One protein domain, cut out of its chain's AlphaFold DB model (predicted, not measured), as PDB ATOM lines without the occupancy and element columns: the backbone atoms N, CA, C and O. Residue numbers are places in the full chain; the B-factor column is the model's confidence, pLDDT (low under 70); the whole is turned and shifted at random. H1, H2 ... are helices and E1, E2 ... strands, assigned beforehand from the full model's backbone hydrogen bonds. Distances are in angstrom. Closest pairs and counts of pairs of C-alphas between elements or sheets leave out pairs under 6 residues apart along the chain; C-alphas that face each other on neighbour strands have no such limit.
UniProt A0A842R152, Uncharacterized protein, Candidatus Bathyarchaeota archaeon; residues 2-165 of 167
ATOM      1  N   MET A   2     142.427 189.589 171.514       93.50
ATOM      2  CA  MET A   2     143.741 188.929 171.611       93.50
ATOM      3  C   MET A   2     144.261 188.714 173.042       93.50
ATOM      4  O   MET A   2     144.767 187.642 173.337       93.50
ATOM      5  N   GLN A   3     144.081 189.675 173.955       90.81
ATOM      6  CA  GLN A   3     144.457 189.498 175.370       90.81
ATOM      7  C   GLN A   3     143.700 188.349 176.057       90.81
ATOM      8  O   GLN A   3     144.283 187.646 176.868       90.81
ATOM      9  N   TYR A   4     142.425 188.128 175.716       91.69
ATOM     10  CA  TYR A   4     141.642 187.008 176.259       91.69
ATOM     11  C   TYR A   4     142.064 185.667 175.657       91.69
ATOM     12  O   TYR A   4     142.014 184.657 176.344       91.69
ATOM     13  N   MET A   5     142.457 185.663 174.381       93.12
ATOM     14  CA  MET A   5     142.903 184.457 173.683       93.12
ATOM     15  C   MET A   5     144.293 184.018 174.151       93.12
ATOM     16  O   MET A   5     144.515 182.846 174.406       93.12
ATOM     17  N   THR A   6     145.217 184.971 174.268       93.25
ATOM     18  CA  THR A   6     146.631 184.690 174.543       93.25
ATOM     19  C   THR A   6     146.973 184.736 176.027       93.25
ATOM     20  O   THR A   6     147.935 184.106 176.443       93.25
ATOM     21  N   GLY A   7     146.229 185.499 176.836       93.50
ATOM     22  CA  GLY A   7     146.628 185.802 178.212       93.50
ATOM     23  C   GLY A   7     147.874 186.691 178.300       93.50
ATOM     24  O   GLY A   7     148.508 186.731 179.350       93.50
ATOM     25  N   LEU A   8     148.234 187.399 177.220       94.50
ATOM     26  CA  LEU A   8     149.463 188.193 177.110       94.50
ATOM     27  C   LEU A   8     149.170 189.676 176.840       94.50
ATOM     28  O   LEU A   8     148.156 190.012 176.210       94.50
ATOM     29  N   PRO A   9     150.051 190.597 177.277       93.88
ATOM     30  CA  PRO A   9     149.965 191.991 176.866       93.88
ATOM     31  C   PRO A   9     150.208 192.137 175.357       93.88
ATOM     32  O   PRO A   9     150.885 191.328 174.727       93.88
ATOM     33  N   GLY A  10     149.646 193.200 174.786       93.44
ATOM     34  CA  GLY A  10     149.829 193.553 173.383       93.44
ATOM     35  C   GLY A  10     150.459 194.928 173.238       93.44
ATOM     36  O   GLY A  10     150.294 195.787 174.107       93.44
ATOM     37  N   PHE A  11     151.136 195.143 172.118       94.44
ATOM     38  CA  PHE A  11     151.715 196.430 171.761       94.44
ATOM     39  C   PHE A  11     151.122 196.937 170.450       94.44
ATOM     40  O   PHE A  11     151.460 196.436 169.375       94.44
ATOM     41  N   GLN A  12     150.236 197.935 170.543       94.81
ATOM     42  CA  GLN A  12     149.760 198.664 169.368       94.81
ATOM     43  C   GLN A  12     150.939 199.374 168.712       94.81
ATOM     44  O   GLN A  12     151.711 200.041 169.398       94.81
ATOM     45  N   ASN A  13     151.063 199.223 167.401       94.19
ATOM     46  CA  ASN A  13     152.181 199.740 166.641       94.19
ATOM     47  C   ASN A  13     151.841 200.040 165.189       94.19
ATOM     48  O   ASN A  13     150.846 199.543 164.661       94.19
ATOM     49  N   ASP A  14     152.724 200.820 164.578       93.31
ATOM     50  CA  ASP A  14     152.795 201.079 163.151       93.31
ATOM     51  C   ASP A  14     154.030 200.343 162.603       93.31
ATOM     52  O   ASP A  14     155.161 200.794 162.823       93.31
ATOM     53  N   PRO A  15     153.857 199.176 161.954       93.94
ATOM     54  CA  PRO A  15     154.979 198.418 161.418       93.94
ATOM     55  C   PRO A  15     155.668 199.172 160.278       93.94
ATOM     56  O   PRO A  15     155.037 199.535 159.285       93.94
ATOM     57  N   VAL A  16     156.983 199.340 160.381       92.75
ATOM     58  CA  VAL A  16     157.847 199.753 159.272       92.75
ATOM     59  C   VAL A  16     158.519 198.507 158.713       92.75
ATOM     60  O   VAL A  16     159.220 197.800 159.433       92.75
ATOM     61  N   ILE A  17     158.281 198.226 157.435       95.56
ATOM     62  CA  ILE A  17     158.739 196.999 156.779       95.56
ATOM     63  C   ILE A  17     160.046 197.293 156.037       95.56
ATOM     64  O   ILE A  17     160.048 198.022 155.044       95.56
ATOM     65  N   ASP A  18     161.151 196.722 156.510       93.56
ATOM     66  CA  ASP A  18     162.464 196.820 155.877       93.56
ATOM     67  C   ASP A  18     162.735 195.580 155.016       93.56
ATOM     68  O   ASP A  18     163.208 194.534 155.470       93.56
ATOM     69  N   THR A  19     162.436 195.718 153.723       95.50
ATOM     70  CA  THR A  19     162.651 194.652 152.734       95.50
ATOM     71  C   THR A  19     164.123 194.392 152.408       95.50
ATOM     72  O   THR A  19     164.422 193.362 151.813       95.50
ATOM     73  N   ALA A  20     165.044 195.292 152.773       92.44
ATOM     74  CA  ALA A  20     166.470 195.102 152.510       92.44
ATOM     75  C   ALA A  20     167.121 194.173 153.542       92.44
ATOM     76  O   ALA A  20     168.044 193.431 153.207       92.44
ATOM     77  N   THR A  21     166.632 194.202 154.783       89.56
ATOM     78  CA  THR A  21     167.174 193.407 155.897       89.56
ATOM     79  C   THR A  21     166.250 192.276 156.348       89.56
ATOM     80  O   THR A  21     166.618 191.520 157.244       89.56
ATOM     81  N   ASN A  22     165.078 192.122 155.718       96.19
ATOM     82  CA  ASN A  22     164.024 191.195 156.136       96.19
ATOM     83  C   ASN A  22     163.592 191.412 157.593       96.19
ATOM     84  O   ASN A  22     163.489 190.479 158.391       96.19
ATOM     85  N   GLN A  23     163.335 192.674 157.935       96.88
ATOM     86  CA  GLN A  23     162.933 193.077 159.276       96.88
ATOM     87  C   GLN A  23     161.622 193.851 159.259       96.88
ATOM     88  O   GLN A  23     161.264 194.523 158.291       96.88
ATOM     89  N   VAL A  24     160.914 193.780 160.380       96.44
ATOM     90  CA  VAL A  24     159.783 194.647 160.684       96.44
ATOM     91  C   VAL A  24     160.085 195.375 161.985       96.44
ATOM     92  O   VAL A  24     160.394 194.758 163.008       96.44
ATOM     93  N   ILE A  25     160.003 196.701 161.937       94.56
ATOM     94  CA  ILE A  25     160.169 197.576 163.092       94.56
ATOM     95  C   ILE A  25     158.775 197.974 163.563       94.56
ATOM     96  O   ILE A  25     158.088 198.767 162.925       94.56
ATOM     97  N   TYR A  26     158.356 197.434 164.697       95.06
ATOM     98  CA  TYR A  26     157.095 197.780 165.336       95.06
ATOM     99  C   TYR A  26     157.297 199.043 166.169       95.06
ATOM    100  O   TYR A  26     157.917 198.992 167.235       95.06
ATOM    101  N   ALA A  27     156.809 200.182 165.671       91.06
ATOM    102  CA  ALA A  27     157.020 201.482 166.296       91.06
ATOM    103  C   ALA A  27     155.726 202.063 166.882       91.06
ATOM    104  O   ALA A  27     154.700 202.094 166.207       91.06
ATOM    105  N   HIS A  28     155.766 202.543 168.130       90.81
ATOM    106  CA  HIS A  28     154.674 203.343 168.700       90.81
ATOM    107  C   HIS A  28     155.063 204.091 169.972       90.81
ATOM    108  O   HIS A  28     156.074 203.832 170.626       90.81
ATOM    109  N   CYS A  29     154.219 205.046 170.343       85.06
ATOM    110  CA  CYS A  29     154.462 205.970 171.438       85.06
ATOM    111  C   CYS A  29     154.525 205.298 172.819       85.06
ATOM    112  O   CYS A  29     155.284 205.761 173.659       85.06
ATOM    113  N   GLY A  30     153.767 204.229 173.081       84.88
ATOM    114  CA  GLY A  30     153.603 203.664 174.429       84.88
ATOM    115  C   GLY A  30     153.541 202.134 174.428       84.88
ATOM    116  O   GLY A  30     152.596 201.591 173.859       84.88
ATOM    117  N   PRO A  31     154.512 201.436 175.039       86.69
ATOM    118  CA  PRO A  31     154.533 199.989 175.154       86.69
ATOM    119  C   PRO A  31     153.856 199.538 176.455       86.69
ATOM    120  O   PRO A  31     153.467 200.354 177.293       86.69
ATOM    121  N   THR A  32     153.742 198.224 176.648       87.38
ATOM    122  CA  THR A  32     153.421 197.674 177.972       87.38
ATOM    123  C   THR A  32     154.575 197.924 178.952       87.38
ATOM    124  O   THR A  32     155.743 197.865 178.571       87.38
ATOM    125  N   ILE A  33     154.244 198.188 180.220       86.88
ATOM    126  CA  ILE A  33     155.198 198.213 181.349       86.88
ATOM    127  C   ILE A  33     155.145 196.924 182.184       86.88
ATOM    128  O   ILE A  33     155.834 196.797 183.194       86.88
ATOM    129  N   PHE A  34     154.268 195.995 181.810       87.56
ATOM    130  CA  PHE A  34     154.136 194.683 182.429       87.56
ATOM    131  C   PHE A  34     154.957 193.657 181.659       87.56
ATOM    132  O   PHE A  34     155.177 193.817 180.456       87.56
ATOM    133  N   ASN A  35     155.364 192.604 182.360       88.31
ATOM    134  CA  ASN A  35     156.022 191.449 181.776       88.31
ATOM    135  C   ASN A  35     155.252 190.920 180.549       88.31
ATOM    136  O   ASN A  35     154.025 190.844 180.553       88.31
ATOM    137  N   TRP A  36     155.982 190.570 179.487       91.00
ATOM    138  CA  TRP A  36     155.398 190.149 178.209       91.00
ATOM    139  C   TRP A  36     154.830 188.731 178.204       91.00
ATOM    140  O   TRP A  36     154.090 188.393 177.286       91.00
ATOM    141  N   GLU A  37     155.192 187.909 179.185       90.75
ATOM    142  CA  GLU A  37     154.819 186.498 179.286       90.75
ATOM    143  C   GLU A  37     153.560 186.285 180.148       90.75
ATOM    144  O   GLU A  37     153.057 185.167 180.216       90.75
ATOM    145  N   GLU A  38     153.010 187.342 180.764       89.44
ATOM    146  CA  GLU A  38     151.796 187.261 181.586       89.44
ATOM    147  C   GLU A  38     151.006 188.582 181.606       89.44
ATOM    148  O   GLU A  38     151.506 189.641 182.002       89.44
ATOM    149  N   LEU A  39     149.723 188.533 181.239       87.69
ATOM    150  CA  LEU A  39     148.827 189.683 181.351       87.69
ATOM    151  C   LEU A  39     148.575 190.050 182.819       87.69
ATOM    152  O   LEU A  39     148.027 189.268 183.588       87.69
ATOM    153  N   GLY A  40     148.915 191.285 183.192       84.88
ATOM    154  CA  GLY A  40     148.778 191.750 184.575       84.88
ATOM    155  C   GLY A  40     149.849 191.200 185.520       84.88
ATOM    156  O   GLY A  40     149.725 191.386 186.730       84.88
ATOM    157  N   GLY A  41     150.895 190.569 184.973       86.25
ATOM    158  CA  GLY A  41     152.046 190.089 185.727       86.25
ATOM    159  C   GLY A  41     152.876 191.221 186.341       86.25
ATOM    160  O   GLY A  41     152.457 192.377 186.465       86.25
ATOM    161  N   LYS A  42     154.106 190.903 186.745       89.31
ATOM    162  CA  LYS A  42     154.990 191.882 187.390       89.31
ATOM    163  C   LYS A  42     155.273 193.073 186.459       89.31
ATOM    164  O   LYS A  42     155.513 192.909 185.264       89.31
ATOM    165  N   ARG A  43     155.277 194.286 187.023       88.00
ATOM    166  CA  ARG A  43     155.791 195.475 186.326       88.00
ATOM    167  C   ARG A  43     157.300 195.358 186.158       88.00
ATOM    168  O   ARG A  43     158.011 195.138 187.139       88.00
ATOM    169  N   GLU A  44     157.766 195.546 184.935       85.00
ATOM    170  CA  GLU A  44     159.189 195.634 184.634       85.00
ATOM    171  C   GLU A  44     159.724 197.021 185.006       85.00
ATOM    172  O   GLU A  44     158.970 197.991 185.143       85.00
ATOM    173  N   SER A  45     161.040 197.128 185.188       83.56
ATOM    174  CA  SER A  45     161.684 198.435 185.321       83.56
ATOM    175  C   SER A  45     161.475 199.240 184.043       83.56
ATOM    176  O   SER A  45     161.720 198.734 182.948       83.56
ATOM    177  N   TYR A  46     161.073 200.496 184.185       84.06
ATOM    178  CA  TYR A  46     160.829 201.387 183.060       84.06
ATOM    179  C   TYR A  46     161.520 202.724 183.269       84.06
ATOM    180  O   TYR A  46     161.804 203.146 184.391       84.06
ATOM    181  N   GLU A  47     161.729 203.422 182.161       85.44
ATOM    182  CA  GLU A  47     162.311 204.750 182.152       85.44
ATOM    183  C   GLU A  47     161.359 205.744 181.493       85.44
ATOM    184  O   GLU A  47     160.795 205.463 180.437       85.44
ATOM    185  N   LEU A  48     161.181 206.914 182.106       85.88
ATOM    186  CA  LEU A  48     160.410 208.004 181.515       85.88
ATOM    187  C   LEU A  48     161.277 208.789 180.528       85.88
ATOM    188  O   LEU A  48     162.383 209.230 180.852       85.88
ATOM    189  N   ARG A  49     160.761 208.984 179.314       79.94
ATOM    190  CA  ARG A  49     161.449 209.684 178.226       79.94
ATOM    191  C   ARG A  49     160.491 210.549 177.420       79.94
ATOM    192  O   ARG A  49     159.302 210.257 177.303       79.94
ATOM    193  N   MET A  50     161.040 211.605 176.824       78.12
ATOM    194  CA  MET A  50     160.325 212.419 175.843       78.12
ATOM    195  C   MET A  50     160.098 211.612 174.558       78.12
ATOM    196  O   MET A  50     161.035 211.029 174.003       78.12
ATOM    197  N   ASN A  51     158.860 211.616 174.074       76.75
ATOM    198  CA  ASN A  51     158.412 210.897 172.889       76.75
ATOM    199  C   ASN A  51     158.271 211.823 171.669       76.75
ATOM    200  O   ASN A  51     158.005 213.016 171.830       76.75
ATOM    201  N   CYS A  52     158.405 211.268 170.456       66.88
ATOM    202  CA  CYS A  52     158.132 211.941 169.177       66.88
ATOM    203  C   CYS A  52     158.678 213.375 169.079       66.88
ATOM    204  O   CYS A  52     157.960 214.283 168.675       66.88
ATOM    205  N   ALA A  53     159.927 213.591 169.499       64.50
ATOM    206  CA  ALA A  53     160.564 214.911 169.507       64.50
ATOM    207  C   ALA A  53     159.723 216.035 170.172       64.50
ATOM    208  O   ALA A  53     159.803 217.188 169.757       64.50
ATOM    209  N   GLY A  54     158.928 215.719 171.208       62.69
ATOM    210  CA  GLY A  54     158.207 216.718 172.011       62.69
ATOM    211  C   GLY A  54     156.697 216.510 172.159       62.69
ATOM    212  O   GLY A  54     156.031 217.368 172.728       62.69
ATOM    213  N   CYS A  55     156.130 215.391 171.698       70.88
ATOM    214  CA  CYS A  55     154.682 215.143 171.798       70.88
ATOM    215  C   CYS A  55     154.208 214.679 173.190       70.88
ATOM    216  O   CYS A  55     153.025 214.390 173.358       70.88
ATOM    217  N   GLY A  56     155.106 214.564 174.172       78.25
ATOM    218  CA  GLY A  56     154.782 214.174 175.546       78.25
ATOM    219  C   GLY A  56     155.789 213.201 176.155       78.25
ATOM    220  O   GLY A  56     156.791 212.846 175.534       78.25
ATOM    221  N   VAL A  57     155.509 212.761 177.381       83.12
ATOM    222  CA  VAL A  57     156.331 211.789 178.117       83.12
ATOM    223  C   VAL A  57     155.724 210.397 177.982       83.12
ATOM    224  O   VAL A  57     154.515 210.227 178.113       83.12
ATOM    225  N   THR A  58     156.568 209.401 177.740       86.81
ATOM    226  CA  THR A  58     156.182 207.988 177.695       86.81
ATOM    227  C   THR A  58     157.221 207.118 178.396       86.81
ATOM    228  O   THR A  58     158.282 207.597 178.802       86.81
ATOM    229  N   PHE A  59     156.916 205.832 178.526       87.19
ATOM    230  CA  PHE A  59     157.830 204.821 179.036       87.19
ATOM    231  C   PHE A  59     158.674 204.238 177.899       87.19
ATOM    232  O   PHE A  59     158.160 203.942 176.815       87.19
ATOM    233  N   LYS A  60     159.960 204.032 178.169       85.00
ATOM    234  CA  LYS A  60     160.827 203.155 177.387       85.00
ATOM    235  C   LYS A  60     160.509 201.711 177.762       85.00
ATOM    236  O   LYS A  60     160.681 201.318 178.916       85.00
ATOM    237  N   GLY A  61     159.993 200.957 176.803       82.06
ATOM    238  CA  GLY A  61     159.663 199.550 176.961       82.06
ATOM    239  C   GLY A  61     160.837 198.651 176.613       82.06
ATOM    240  O   GLY A  61     161.726 199.015 175.846       82.06
ATOM    241  N   SER A  62     160.798 197.445 177.158       86.94
ATOM    242  CA  SER A  62     161.610 196.318 176.718       86.94
ATOM    243  C   SER A  62     160.734 195.334 175.948       86.94
ATOM    244  O   SER A  62     159.508 195.417 176.001       86.94
ATOM    245  N   ILE A  63     161.359 194.392 175.249       89.56
ATOM    246  CA  ILE A  63     160.709 193.198 174.708       89.56
ATOM    247  C   ILE A  63     161.686 192.022 174.854       89.56
ATOM    248  O   ILE A  63     162.892 192.222 174.676       89.56
ATOM    249  N   PRO A  64     161.224 190.805 175.191       92.88
ATOM    250  CA  PRO A  64     162.083 189.627 175.177       92.88
ATOM    251  C   PRO A  64     162.688 189.397 173.788       92.88
ATOM    252  O   PRO A  64     161.971 189.434 172.787       92.88
ATOM    253  N   LEU A  65     163.996 189.139 173.723       93.94
ATOM    254  CA  LEU A  65     164.711 188.832 172.479       93.94
ATOM    255  C   LEU A  65     164.665 187.335 172.157       93.94
ATOM    256  O   LEU A  65     164.511 186.501 173.049       93.94
ATOM    257  N   ASN A  66     164.856 186.998 170.882       96.38
ATOM    258  CA  ASN A  66     164.832 185.635 170.352       96.38
ATOM    259  C   ASN A  66     163.525 184.883 170.642       96.38
ATOM    260  O   ASN A  66     163.518 183.656 170.738       96.38
ATOM    261  N   LYS A  67     162.417 185.609 170.780       97.56
ATOM    262  CA  LYS A  67     161.090 185.032 170.967       97.56
ATOM    263  C   LYS A  67     160.276 185.240 169.701       97.56
ATOM    264  O   LYS A  67     160.384 186.278 169.047       97.56
ATOM    265  N   ASN A  68     159.450 184.254 169.371       98.31
ATOM    266  CA  ASN A  68     158.457 184.431 168.321       98.31
ATOM    267  C   ASN A  68     157.487 185.536 168.734       98.31
ATOM    268  O   ASN A  68     157.209 185.715 169.920       98.31
ATOM    269  N   VAL A  69     156.984 186.263 167.751       98.00
ATOM    270  CA  VAL A  69     155.941 187.267 167.916       98.00
ATOM    271  C   VAL A  69     154.922 187.130 166.801       98.00
ATOM    272  O   VAL A  69     155.254 186.738 165.681       98.00
ATOM    273  N   THR A  70     153.688 187.500 167.111       98.38
ATOM    274  CA  THR A  70     152.576 187.525 166.166       98.38
ATOM    275  C   THR A  70     151.981 188.921 166.132       98.38
ATOM    276  O   THR A  70     151.590 189.471 167.163       98.38
ATOM    277  N   SER A  71     151.918 189.501 164.940       98.19
ATOM    278  CA  SER A  71     151.326 190.807 164.681       98.19
ATOM    279  C   SER A  71     149.935 190.631 164.094       98.19
ATOM    280  O   SER A  71     149.738 189.798 163.209       98.19
ATOM    281  N   VAL A  72     148.961 191.394 164.596       98.06
ATOM    282  CA  VAL A  72     147.546 191.233 164.238       98.06
ATOM    283  C   VAL A  72     146.904 192.564 163.872       98.06
ATOM    284  O   VAL A  72     147.021 193.545 164.605       98.06
ATOM    285  N   GLY A  73     146.177 192.590 162.757       97.31
ATOM    286  CA  GLY A  73     145.276 193.677 162.368       97.31
ATOM    287  C   GLY A  73     143.819 193.221 162.409       97.31
ATOM    288  O   GLY A  73     143.519 192.086 162.049       97.31
ATOM    289  N   LEU A  74     142.898 194.096 162.821       96.12
ATOM    290  CA  LEU A  74     141.460 193.810 162.842       96.12
ATOM    291  C   LEU A  74     140.694 194.923 162.129       96.12
ATOM    292  O   LEU A  74     140.714 196.074 162.554       96.12
ATOM    293  N   ASN A  75     139.938 194.549 161.103       96.94
ATOM    294  CA  ASN A  75     138.860 195.362 160.566       96.94
ATOM    295  C   ASN A  75     137.533 194.717 160.978       96.94
ATOM    296  O   ASN A  75     137.038 193.784 160.340       96.94
ATOM    297  N   ALA A  76     136.963 195.224 162.069       93.56
ATOM    298  CA  ALA A  76     135.711 194.716 162.616       93.56
ATOM    299  C   ALA A  76     134.509 194.981 161.694       93.56
ATOM    300  O   ALA A  76     133.588 194.169 161.647       93.56
ATOM    301  N   LYS A  77     134.527 196.090 160.939       95.38
ATOM    302  CA  LYS A  77     133.437 196.484 160.038       95.38
ATOM    303  C   LYS A  77     133.283 195.490 158.889       95.38
ATOM    304  O   LYS A  77     132.181 195.014 158.636       95.38
ATOM    305  N   ASP A  78     134.392 195.147 158.244       96.88
ATOM    306  CA  ASP A  78     134.401 194.254 157.082       96.88
ATOM    307  C   ASP A  78     134.593 192.783 157.468       96.88
ATOM    308  O   ASP A  78     134.682 191.932 156.583       96.88
ATOM    309  N   LYS A  79     134.657 192.477 158.774       97.38
ATOM    310  CA  LYS A  79     134.894 191.135 159.323       97.38
ATOM    311  C   LYS A  79     136.185 190.504 158.794       97.38
ATOM    312  O   LYS A  79     136.194 189.373 158.314       97.38
ATOM    313  N   LYS A  80     137.292 191.245 158.865       98.06
ATOM    314  CA  LYS A  80     138.602 190.798 158.371       98.06
ATOM    315  C   LYS A  80     139.669 190.905 159.447       98.06
ATOM    316  O   LYS A  80     139.656 191.839 160.248       98.06
ATOM    317  N   MET A  81     140.642 190.007 159.393       97.69
ATOM    318  CA  MET A  81     141.862 190.073 160.189       97.69
ATOM    319  C   MET A  81     143.097 189.938 159.310       97.69
ATOM    320  O   MET A  81     143.046 189.285 158.275       97.69
ATOM    321  N   ALA A  82     144.196 190.537 159.740       98.12
ATOM    322  CA  ALA A  82     145.517 190.350 159.161       98.12
ATOM    323  C   ALA A  82     146.438 189.717 160.202       98.12
ATOM    324  O   ALA A  82     146.316 190.043 161.386       98.12
ATOM    325  N   VAL A  83     147.345 188.841 159.776       98.38
ATOM    326  CA  VAL A  83     148.340 188.216 160.650       98.38
ATOM    327  C   VAL A  83     149.681 188.065 159.940       98.38
ATOM    328  O   VAL A  83     149.724 187.668 158.780       98.38
ATOM    329  N   HIS A  84     150.773 188.336 160.646       98.56
ATOM    330  CA  HIS A  84     152.110 187.874 160.268       98.56
ATOM    331  C   HIS A  84     152.924 187.520 161.510       98.56
ATOM    332  O   HIS A  84     152.655 188.014 162.610       98.56
ATOM    333  N   GLY A  85     153.911 186.648 161.325       98.31
ATOM    334  CA  GLY A  85     154.829 186.230 162.375       98.31
ATOM    335  C   GLY A  85     156.216 186.840 162.206       98.31
ATOM    336  O   GLY A  85     156.586 187.311 161.134       98.31
ATOM    337  N   GLY A  86     157.004 186.790 163.273       97.88
ATOM    338  CA  GLY A  86     158.421 187.132 163.249       97.88
ATOM    339  C   GLY A  86     159.136 186.651 164.503       97.88
ATOM    340  O   GLY A  86     158.525 186.042 165.383       97.88
ATOM    341  N   ARG A  87     160.429 186.951 164.601       98.44
ATOM    342  CA  ARG A  87     161.244 186.668 165.786       98.44
ATOM    343  C   ARG A  87     161.945 187.934 166.244       98.44
ATOM    344  O   ARG A  87     162.607 188.589 165.451       98.44
ATOM    345  N   THR A  88     161.800 188.297 167.513       97.00
ATOM    346  CA  THR A  88     162.420 189.509 168.060       97.00
ATOM    347  C   THR A  88     163.940 189.399 168.045       97.00
ATOM    348  O   THR A  88     164.503 188.397 168.486       97.00
ATOM    349  N   ILE A  89     164.611 190.440 167.560       95.50
ATOM    350  CA  ILE A  89     166.079 190.485 167.457       95.50
ATOM    351  C   ILE A  89     166.688 191.721 168.106       95.50
ATOM    352  O   ILE A  89     167.881 191.724 168.397       95.50
ATOM    353  N   GLY A  90     165.892 192.754 168.381       89.88
ATOM    354  CA  GLY A  90     166.423 193.953 169.006       89.88
ATOM    355  C   GLY A  90     165.385 195.015 169.312       89.88
ATOM    356  O   GLY A  90     164.187 194.868 169.069       89.88
ATOM    357  N   ILE A  91     165.898 196.108 169.854       87.50
ATOM    358  CA  ILE A  91     165.181 197.347 170.123       87.50
ATOM    359  C   ILE A  91     166.048 198.445 169.518       87.50
ATOM    360  O   ILE A  91     167.250 198.456 169.768       87.50
ATOM    361  N   ILE A  92     165.459 199.330 168.717       82.06
ATOM    362  CA  ILE A  92     166.164 200.534 168.268       82.06
ATOM    363  C   ILE A  92     166.026 201.553 169.387       82.06
ATOM    364  O   ILE A  92     164.917 201.998 169.698       82.06
ATOM    365  N   ASP A  93     167.153 201.889 169.993       70.94
ATOM    366  CA  ASP A  93     167.246 202.822 171.099       70.94
ATOM    367  C   ASP A  93     168.025 204.069 170.667       70.94
ATOM    368  O   ASP A  93     168.499 204.202 169.544       70.94
ATOM    369  N   LYS A  94     168.019 205.070 171.530       57.41
ATOM    370  CA  LYS A  94     168.547 206.406 171.283       57.41
ATOM    371  C   LYS A  94     170.046 206.526 171.592       57.41
ATOM    372  O   LYS A  94     170.683 207.453 171.111       57.41
ATOM    373  N   ASP A  95     170.619 205.607 172.371       50.47
ATOM    374  CA  ASP A  95     172.008 205.707 172.851       50.47
ATOM    375  C   ASP A  95     173.055 205.231 171.819       50.47
ATOM    376  O   ASP A  95     174.249 205.494 171.959       50.47
ATOM    377  N   ASP A  96     172.610 204.597 170.737       46.53
ATOM    378  CA  ASP A  96     173.375 204.239 169.540       46.53
ATOM    379  C   ASP A  96     173.639 205.461 168.623       46.53
ATOM    380  O   ASP A  96     174.461 205.412 167.702       46.53
ATOM    381  N   ASP A  97     173.013 206.599 168.936       41.34
ATOM    382  CA  ASP A  97     173.160 207.907 168.309       41.34
ATOM    383  C   ASP A  97     173.542 208.949 169.378       41.34
ATOM    384  O   ASP A  97     172.702 209.542 170.042       41.34
ATOM    385  N   HIS A  98     174.851 209.133 169.567       36.88
ATOM    386  CA  HIS A  98     175.542 210.281 170.173       36.88
ATOM    387  C   HIS A  98     174.678 211.458 170.694       36.88
ATOM    388  O   HIS A  98     174.770 212.591 170.199       36.88
ATOM    389  N   HIS A  99     173.968 211.257 171.803       34.44
ATOM    390  CA  HIS A  99     173.386 212.345 172.581       34.44
ATOM    391  C   HIS A  99     174.497 213.244 173.150       34.44
ATOM    392  O   HIS A  99     175.100 212.959 174.181       34.44
ATOM    393  N   GLY A 100     174.791 214.344 172.449       38.97
ATOM    394  CA  GLY A 100     175.689 215.403 172.928       38.97
ATOM    395  C   GLY A 100     176.535 216.111 171.867       38.97
ATOM    396  O   GLY A 100     177.062 217.183 172.149       38.97
ATOM    397  N   LYS A 101     176.666 215.581 170.640       42.75
ATOM    398  CA  LYS A 101     177.472 216.243 169.583       42.75
ATOM    399  C   LYS A 101     176.684 217.195 168.686       42.75
ATOM    400  O   LYS A 101     177.275 217.965 167.929       42.75
ATOM    401  N   HIS A 102     175.361 217.183 168.770       41.91
ATOM    402  CA  HIS A 102     174.504 217.978 167.903       41.91
ATOM    403  C   HIS A 102     173.709 218.980 168.734       41.91
ATOM    404  O   HIS A 102     172.571 218.740 169.114       41.91
ATOM    405  N   GLN A 103     174.351 220.119 169.019       39.75
ATOM    406  CA  GLN A 103     173.734 221.329 169.568       39.75
ATOM    407  C   GLN A 103     172.484 221.712 168.743       39.75
ATOM    408  O   GLN A 103     172.583 222.425 167.748       39.75
ATOM    409  N   GLY A 104     171.309 221.198 169.117       40.94
ATOM    410  CA  GLY A 104     170.023 221.573 168.522       40.94
ATOM    411  C   GLY A 104     169.688 220.977 167.145       40.94
ATOM    412  O   GLY A 104     168.855 221.551 166.447       40.94
ATOM    413  N   LYS A 105     170.286 219.850 166.727       39.16
ATOM    414  CA  LYS A 105     169.902 219.161 165.477       39.16
ATOM    415  C   LYS A 105     169.244 217.816 165.765       39.16
ATOM    416  O   LYS A 105     169.927 216.895 166.188       39.16
ATOM    417  N   ILE A 106     167.946 217.740 165.460       44.16
ATOM    418  CA  ILE A 106     167.155 216.510 165.520       44.16
ATOM    419  C   ILE A 106     167.672 215.519 164.450       44.16
ATOM    420  O   ILE A 106     167.534 215.803 163.255       44.16
ATOM    421  N   THR A 107     168.268 214.391 164.835       43.38
ATOM    422  CA  THR A 107     168.686 213.296 163.946       43.38
ATOM    423  C   THR A 107     167.476 212.468 163.487       43.38
ATOM    424  O   THR A 107     166.364 212.580 164.005       43.38
ATOM    425  N   LEU A 108     167.646 211.638 162.455       45.78
ATOM    426  CA  LEU A 108     166.550 210.816 161.923       45.78
ATOM    427  C   LEU A 108     166.053 209.758 162.931       45.78
ATOM    428  O   LEU A 108     164.874 209.418 162.886       45.78
ATOM    429  N   ALA A 109     166.897 209.306 163.869       48.84
ATOM    430  CA  ALA A 109     166.511 208.398 164.955       48.84
ATOM    431  C   ALA A 109     165.617 209.079 166.012       48.84
ATOM    432  O   ALA A 109     164.773 208.432 166.643       48.84
ATOM    433  N   GLU A 110     165.743 210.404 166.157       49.66
ATOM    434  CA  GLU A 110     164.898 211.233 167.021       49.66
ATOM    435  C   GLU A 110     163.503 211.500 166.435       49.66
ATOM    436  O   GLU A 110     162.609 211.952 167.159       49.66
ATOM    437  N   LYS A 111     163.281 211.202 165.147       56.06
ATOM    438  CA  LYS A 111     161.977 211.364 164.501       56.06
ATOM    439  C   LYS A 111     161.099 210.134 164.727       56.06
ATOM    440  O   LYS A 111     161.498 208.997 164.491       56.06
ATOM    441  N   GLY A 112     159.864 210.388 165.149       70.06
ATOM    442  CA  GLY A 112     158.856 209.358 165.377       70.06
ATOM    443  C   GLY A 112     158.896 208.761 166.782       70.06
ATOM    444  O   GLY A 112     159.451 209.332 167.720       70.06
ATOM    445  N   SER A 113     158.236 207.621 166.943       81.88
ATOM    446  CA  SER A 113     157.975 207.035 168.252       81.88
ATOM    447  C   SER A 113     159.229 206.567 168.990       81.88
ATOM    448  O   SER A 113     160.173 206.065 168.380       81.88
ATOM    449  N   LEU A 114     159.222 206.698 170.320       82.44
ATOM    450  CA  LEU A 114     160.309 206.233 171.184       82.44
ATOM    451  C   LEU A 114     160.529 204.721 171.064       82.44
ATOM    452  O   LEU A 114     161.664 204.288 170.914       82.44
ATOM    453  N   ASN A 115     159.459 203.931 171.141       87.75
ATOM    454  CA  ASN A 115     159.561 202.479 171.229       87.75
ATOM    455  C   ASN A 115     159.527 201.878 169.837       87.75
ATOM    456  O   ASN A 115     158.561 202.090 169.102       87.75
ATOM    457  N   LYS A 116     160.592 201.155 169.497       89.69
ATOM    458  CA  LYS A 116     160.824 200.548 168.191       89.69
ATOM    459  C   LYS A 116     161.377 199.142 168.408       89.69
ATOM    460  O   LYS A 116     162.569 198.972 168.656       89.69
ATOM    461  N   PHE A 117     160.512 198.139 168.363       92.69
ATOM    462  CA  PHE A 117     160.912 196.741 168.528       92.69
ATOM    463  C   PHE A 117     161.167 196.113 167.166       92.69
ATOM    464  O   PHE A 117     160.338 196.237 166.269       92.69
ATOM    465  N   VAL A 118     162.302 195.440 167.012       95.38
ATOM    466  CA  VAL A 118     162.723 194.853 165.740       95.38
ATOM    467  C   VAL A 118     162.494 193.354 165.776       95.38
ATOM    468  O   VAL A 118     162.979 192.664 166.681       95.38
ATOM    469  N   ALA A 119     161.790 192.848 164.771       97.75
ATOM    470  CA  ALA A 119     161.712 191.427 164.491       97.75
ATOM    471  C   ALA A 119     162.279 191.124 163.107       97.75
ATOM    472  O   ALA A 119     162.013 191.854 162.155       97.75
ATOM    473  N   GLU A 120     163.022 190.031 162.993       97.69
ATOM    474  CA  GLU A 120     163.290 189.426 161.693       97.69
ATOM    475  C   GLU A 120     162.060 188.641 161.228       97.69
ATOM    476  O   GLU A 120     161.302 188.082 162.034       97.69
ATOM    477  N   VAL A 121     161.873 188.595 159.915       98.06
ATOM    478  CA  VAL A 121     160.818 187.834 159.248       98.06
ATOM    479  C   VAL A 121     161.426 187.036 158.091       98.06
ATOM    480  O   VAL A 121     162.455 187.441 157.557       98.06
ATOM    481  N   PRO A 122     160.825 185.911 157.667       96.94
ATOM    482  CA  PRO A 122     161.380 185.122 156.565       96.94
ATOM    483  C   PRO A 122     161.434 185.884 155.235       96.94
ATOM    484  O   PRO A 122     162.377 185.721 154.466       96.94
ATOM    485  N   ASP A 123     160.415 186.706 154.970       97.88
ATOM    486  CA  ASP A 123     160.266 187.467 153.731       97.88
ATOM    487  C   ASP A 123     159.490 188.764 154.007       97.88
ATOM    488  O   ASP A 123     158.257 188.789 154.061       97.88
ATOM    489  N   ALA A 124     160.215 189.866 154.212       97.50
ATOM    490  CA  ALA A 124     159.589 191.166 154.454       97.50
ATOM    491  C   ALA A 124     158.920 191.730 153.193       97.50
ATOM    492  O   ALA A 124     158.010 192.556 153.297       97.50
ATOM    493  N   ARG A 125     159.335 191.294 151.995       98.19
ATOM    494  CA  ARG A 125     158.742 191.748 150.735       98.19
ATOM    495  C   ARG A 125     157.308 191.252 150.605       98.19
ATOM    496  O   ARG A 125     156.446 192.054 150.258       98.19
ATOM    497  N   LYS A 126     157.035 189.999 150.976       98.25
ATOM    498  CA  LYS A 126     155.661 189.475 151.050       98.25
ATOM    499  C   LYS A 126     154.778 190.296 151.973       98.25
ATOM    500  O   LYS A 126     153.700 190.714 151.559       98.25
ATOM    501  N   ILE A 127     155.265 190.592 153.182       98.25
ATOM    502  CA  ILE A 127     154.522 191.431 154.130       98.25
ATOM    503  C   ILE A 127     154.228 192.783 153.496       98.25
ATOM    504  O   ILE A 127     153.082 193.206 153.521       98.25
ATOM    505  N   PHE A 128     155.218 193.432 152.877       97.69
ATOM    506  CA  PHE A 128     155.033 194.721 152.207       97.69
ATOM    507  C   PHE A 128     153.969 194.675 151.101       97.69
ATOM    508  O   PHE A 128     153.088 195.532 151.061       97.69
ATOM    509  N   GLU A 129     154.021 193.671 150.226       97.44
ATOM    510  CA  GLU A 129     153.092 193.516 149.099       97.44
ATOM    511  C   GLU A 129     151.667 193.167 149.555       97.44
ATOM    512  O   GLU A 129     150.684 193.617 148.960       97.44
ATOM    513  N   ASN A 130     151.546 192.410 150.644       97.31
ATOM    514  CA  ASN A 130     150.271 192.016 151.231       97.31
ATOM    515  C   ASN A 130     149.761 192.985 152.304       97.31
ATOM    516  O   ASN A 130     148.640 192.806 152.794       97.31
ATOM    517  N   TYR A 131     150.534 194.010 152.666       96.44
ATOM    518  CA  TYR A 131     150.140 194.990 153.664       96.44
ATOM    519  C   TYR A 131     149.004 195.852 153.110       96.44
ATOM    520  O   TYR A 131     149.168 196.605 152.151       96.44
ATOM    521  N   ARG A 132     147.811 195.746 153.706       94.75
ATOM    522  CA  ARG A 132     146.586 196.390 153.191       94.75
ATOM    523  C   ARG A 132     146.117 197.529 154.101       94.75
ATOM    524  O   ARG A 132     145.119 197.355 154.808       94.75
ATOM    525  N   PRO A 133     146.748 198.718 154.073       93.25
ATOM    526  CA  PRO A 133     146.352 199.836 154.930       93.25
ATOM    527  C   PRO A 133     144.944 200.349 154.601       93.25
ATOM    528  O   PRO A 133     144.227 200.783 155.495       93.25
ATOM    529  N   GLY A 134     144.490 200.221 153.348       94.62
ATOM    530  CA  GLY A 134     143.112 200.554 152.966       94.62
ATOM    531  C   GLY A 134     142.046 199.618 153.553       94.62
ATOM    532  O   GLY A 134     140.874 199.979 153.576       94.62
ATOM    533  N   VAL A 135     142.435 198.431 154.037       95.69
ATOM    534  CA  VAL A 135     141.527 197.467 154.676       95.69
ATOM    535  C   VAL A 135     141.708 197.473 156.189       95.69
ATOM    536  O   VAL A 135     140.723 197.520 156.909       95.69
ATOM    537  N   PHE A 136     142.939 197.419 156.691       95.81
ATOM    538  CA  PHE A 136     143.216 197.243 158.122       95.81
ATOM    539  C   PHE A 136     143.657 198.521 158.837       95.81
ATOM    540  O   PHE A 136     143.861 198.499 160.048       95.81
ATOM    541  N   GLY A 137     143.826 199.628 158.112       94.31
ATOM    542  CA  GLY A 137     144.569 200.777 158.615       94.31
ATOM    543  C   GLY A 137     146.059 200.464 158.802       94.31
ATOM    544  O   GLY A 137     146.549 199.380 158.464       94.31
ATOM    545  N   TRP A 138     146.768 201.445 159.357       91.88
ATOM    546  CA  TRP A 138     148.203 201.370 159.659       91.88
ATOM    547  C   TRP A 138     148.518 200.577 160.934       91.88
ATOM    548  O   TRP A 138     149.579 199.973 161.057       91.88
ATOM    549  N   HIS A 139     147.585 200.517 161.880       95.12
ATOM    550  CA  HIS A 139     147.879 199.886 163.156       95.12
ATOM    551  C   HIS A 139     147.895 198.358 163.059       95.12
ATOM    552  O   HIS A 139     147.024 197.728 162.448       95.12
ATOM    553  N   ARG A 140     148.852 197.753 163.751       96.38
ATOM    554  CA  ARG A 140     148.827 196.353 164.175       96.38
ATOM    555  C   ARG A 140     148.977 196.283 165.689       96.38
ATOM    556  O   ARG A 140     149.310 197.267 166.344       96.38
ATOM    557  N   SER A 141     148.709 195.117 166.255       96.56
ATOM    558  CA  SER A 141     149.001 194.814 167.651       96.56
ATOM    559  C   SER A 141     149.919 193.603 167.715       96.56
ATOM    560  O   SER A 141     149.596 192.557 167.152       96.56
ATOM    561  N   LEU A 142     151.069 193.767 168.364       97.25
ATOM    562  CA  LEU A 142     152.106 192.748 168.498       97.25
ATOM    563  C   LEU A 142     151.933 191.979 169.809       97.25
ATOM    564  O   LEU A 142     151.763 192.597 170.861       97.25
ATOM    565  N   TYR A 143     152.036 190.656 169.743       97.00
ATOM    566  CA  TYR A 143     151.961 189.746 170.885       97.00
ATOM    567  C   TYR A 143     153.162 188.805 170.888       97.00
ATOM    568  O   TYR A 143     153.630 188.394 169.827       97.00
ATOM    569  N   LEU A 144     153.652 188.451 172.076       96.50
ATOM    570  CA  LEU A 144     154.697 187.441 172.238       96.50
ATOM    571  C   LEU A 144     154.132 186.047 171.946       96.50
ATOM    572  O   LEU A 144     153.036 185.743 172.391       96.50
ATOM    573  N   GLY A 145     154.879 185.193 171.255       97.44
ATOM    574  CA  GLY A 145     154.480 183.840 170.860       97.44
ATOM    575  C   GLY A 145     154.035 183.728 169.399       97.44
ATOM    576  O   GLY A 145     153.779 184.729 168.725       97.44
ATOM    577  N   ASP A 146     153.966 182.488 168.911       97.75
ATOM    578  CA  ASP A 146     153.322 182.155 167.637       97.75
ATOM    579  C   ASP A 146     151.860 181.789 167.905       97.75
ATOM    580  O   ASP A 146     151.572 180.720 168.435       97.75
ATOM    581  N   HIS A 147     150.961 182.709 167.560       97.94
ATOM    582  CA  HIS A 147     149.512 182.587 167.745       97.94
ATOM    583  C   HIS A 147     148.789 182.467 166.406       97.94
ATOM    584  O   HIS A 147     147.588 182.723 166.317       97.94
ATOM    585  N   ARG A 148     149.508 182.150 165.319       97.81
ATOM    586  CA  ARG A 148     148.923 182.123 163.973       97.81
ATOM    587  C   ARG A 148     147.732 181.176 163.905       97.81
ATOM    588  O   ARG A 148     146.677 181.576 163.419       97.81
ATOM    589  N   GLN A 149     147.900 179.938 164.371       97.81
ATOM    590  CA  GLN A 149     146.837 178.936 164.301       97.81
ATOM    591  C   GLN A 149     145.626 179.357 165.144       97.81
ATOM    592  O   GLN A 149     144.504 179.302 164.650       97.81
ATOM    593  N   ASP A 150     145.860 179.901 166.340       97.44
ATOM    594  CA  ASP A 150     144.794 180.409 167.205       97.44
ATOM    595  C   ASP A 150     143.999 181.537 166.529       97.44
ATOM    596  O   ASP A 150     142.773 181.580 166.613       97.44
ATOM    597  N   ILE A 151     144.671 182.429 165.792       97.56
ATOM    598  CA  ILE A 151     144.019 183.504 165.029       97.56
ATOM    599  C   ILE A 151     143.207 182.948 163.859       97.56
ATOM    600  O   ILE A 151     142.111 183.445 163.593       97.56
ATOM    601  N   LEU A 152     143.719 181.935 163.156       97.94
ATOM    602  CA  LEU A 152     142.992 181.274 162.071       97.94
ATOM    603  C   LEU A 152     141.720 180.595 162.599       97.94
ATOM    604  O   LEU A 152     140.640 180.781 162.030       97.94
ATOM    605  N   ASP A 153     141.826 179.878 163.718       97.69
ATOM    606  CA  ASP A 153     140.701 179.197 164.357       97.69
ATOM    607  C   ASP A 153     139.688 180.198 164.917       97.69
ATOM    608  O   ASP A 153     138.486 180.084 164.661       97.69
ATOM    609  N   MET A 154     140.156 181.248 165.594       95.62
ATOM    610  CA  MET A 154     139.313 182.346 166.062       95.62
ATOM    611  C   MET A 154     138.603 183.041 164.898       95.62
ATOM    612  O   MET A 154     137.405 183.313 164.982       95.62
ATOM    613  N   GLY A 155     139.310 183.306 163.798       96.50
ATOM    614  CA  GLY A 155     138.725 183.886 162.598       96.50
ATOM    615  C   GLY A 155     137.594 183.019 162.054       96.50
ATOM    616  O   GLY A 155     136.494 183.517 161.818       96.50
ATOM    617  N   ARG A 156     137.807 181.701 161.969       97.38
ATOM    618  CA  ARG A 156     136.774 180.743 161.558       97.38
ATOM    619  C   ARG A 156     135.562 180.751 162.493       97.38
ATOM    620  O   ARG A 156     134.433 180.797 162.008       97.38
ATOM    621  N   LEU A 157     135.783 180.728 163.808       96.69
ATOM    622  CA  LEU A 157     134.715 180.714 164.815       96.69
ATOM    623  C   LEU A 157     133.893 182.009 164.825       96.69
ATOM    624  O   LEU A 157     132.680 181.973 165.019       96.69
ATOM    625  N   LEU A 158     134.542 183.150 164.591       95.50
ATOM    626  CA  LEU A 158     133.905 184.469 164.585       95.50
ATOM    627  C   LEU A 158     133.373 184.885 163.203       95.50
ATOM    628  O   LEU A 158     132.797 185.967 163.067       95.50
ATOM    629  N   GLY A 159     133.558 184.054 162.172       97.31
ATOM    630  CA  GLY A 159     133.172 184.373 160.796       97.31
ATOM    631  C   GLY A 159     133.970 185.539 160.197       97.31
ATOM    632  O   GLY A 159     133.421 186.328 159.428       97.31
ATOM    633  N   LEU A 160     135.242 185.671 160.582       97.69
ATOM    634  CA  LEU A 160     136.191 186.650 160.060       97.69
ATOM    635  C   LEU A 160     137.050 186.018 158.957       97.69
ATOM    636  O   LEU A 160     137.523 184.891 159.086       97.69
ATOM    637  N   THR A 161     137.312 186.760 157.881       98.25
ATOM    638  CA  THR A 161     138.319 186.366 156.884       98.25
ATOM    639  C   THR A 161     139.707 186.768 157.368       98.25
ATOM    640  O   THR A 161     139.967 187.957 157.560       98.25
ATOM    641  N   VAL A 162     140.603 185.799 157.548       98.19
ATOM    642  CA  VAL A 162     141.991 186.046 157.965       98.19
ATOM    643  C   VAL A 162     142.903 186.102 156.740       98.19
ATOM    644  O   VAL A 162     142.839 185.232 155.876       98.19
ATOM    645  N   TYR A 163     143.741 187.131 156.671       98.19
ATOM    646  CA  TYR A 163     144.757 187.330 155.647       98.19
ATOM    647  C   TYR A 163     146.133 187.169 156.284       98.19
ATOM    648  O   TYR A 163     146.483 187.903 157.206       98.19
ATOM    649  N   GLU A 164     146.907 186.211 155.796       98.12
ATOM    650  CA  GLU A 164     148.295 186.033 156.212       98.12
ATOM    651  C   GLU A 164     149.166 186.975 155.375       98.12
ATOM    652  O   GLU A 164     149.252 186.819 154.161       98.12
ATOM    653  N   GLU A 165     149.743 188.004 155.993       98.00
ATOM    654  CA  GLU A 165     150.514 189.031 155.277       98.00
ATOM    655  C   GLU A 165     151.888 188.493 154.841       98.00
ATOM    656  O   GLU A 165     152.434 188.931 153.836       98.00
TER     657      GLU A 165
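What this domain is: This is residues 2 to 165 of the 167 residues of an uncharacterized protein of Candidatus Bathyarchaeota archaeon (UniProt A0A842R152). A small closed barrel of six strands, E1, E2, E7, E6, E5 and E8 round the ring, makes the body; at one end the long E5 and E6 run out past the ring, with E9 beside E6 and H4 packed on E6 and E9. The small hairpin of E3 and E4 lies at the other end, where a long loop sticks out at residues 100 to 105. The printed part has 164 residues with four named helices and nine named strands, in the order H1 E1 E2 E3 E4 E5 E6 E7 H2 H3 E8 H4 E9; its class is mixed, helices and strands. Neighbours round the ring are antiparallel, E9 is parallel to E6, and the whole is compact, with a radius of gyration of the C-alphas of 16.4 A and spans of 55 by 37 by 30 A.

How they stand to each other: In the barrel, E5, residues 68 to 75, E6, residues 80 to 91, and E7, residues 115 to 120, form a meander, each strand the antiparallel neighbour of the one before. N 73 and O 82 are 2.9 A apart, within hydrogen-bond range, as are N 89 and O 118 at 2.9 A. E6 bends by 79 degrees at residue 88. E7 is antiparallel to E2, residues 23 to 28, with N 26 and O 117 at 2.8 A. E2 forms a hairpin with E1, residues 10 to 18, with N 16 and O 25 at 2.8 A. E1 bends by 63 degrees at residue 14 and pairs over residues 10 to 13 with E8, residues 140 to 144, with N 11 and O 142 at 2.9 A. E8 and E5 close the ring, with N 72 and O 141 at 2.9 A. E9, residues 161 to 164, is parallel to E6, with N 83 and O 163 at 2.9 A. H4, residues 148 to 158, is outside the barrel over E6, at a height of 9.0 A over the sheet, along the strands at 23 degrees to E6 on the local plane; the closest C-alphas of H4 and E9 are those of Gly 155 and Val 162, 6.1 A apart. H2, residues 124 to 130, is on the barrel, outside it, with Ile 17 and Phe 128 the closest C-alphas to E1, 6.3 A apart. H3, residues 133 to 136, is inside the barrel over E5, at a height of 8.4 A. H1, residues 2 to 6, is outside the barrel and only just over E8, with 3 of its C-alphas falling on that strand. The hairpin of E3, residues 47 to 51, and E4, residues 56 to 60, has N 49 and O 58 at 2.9 A; the closest C-alphas of E4 and E7 are those of Lys 60 and Asn 115, 6.3 A apart. Every O i to N i+4 pair is within hydrogen-bond range in H1, H2 and H4; H3 is too short for such a pair.

Where its parts are: H1 begins at C-alpha 2, (143.741, 188.929, 171.611). E6 measures 29.8 A from its first C-alpha, (138.602, 190.798, 158.371), to its last; E5 measures 23.7 A, E1 21.8 A and H4 15.2 A. E9 ends at C-alpha 164, (148.295, 186.033, 156.212).

The domain as a whole: The outline is only just elongated at 55 by 37 by 30 A, and the two farthest C-alphas, those of Gln 103 and Leu 157, are 56.5 A apart. The printed part has no cut. The links from E2 to E3, 18 residues, and from E6 to E7, 23 residues, are long. The pLDDT is under 70 at residues 52 to 54 and 94 to 111; its mean over the printed part is 86.9.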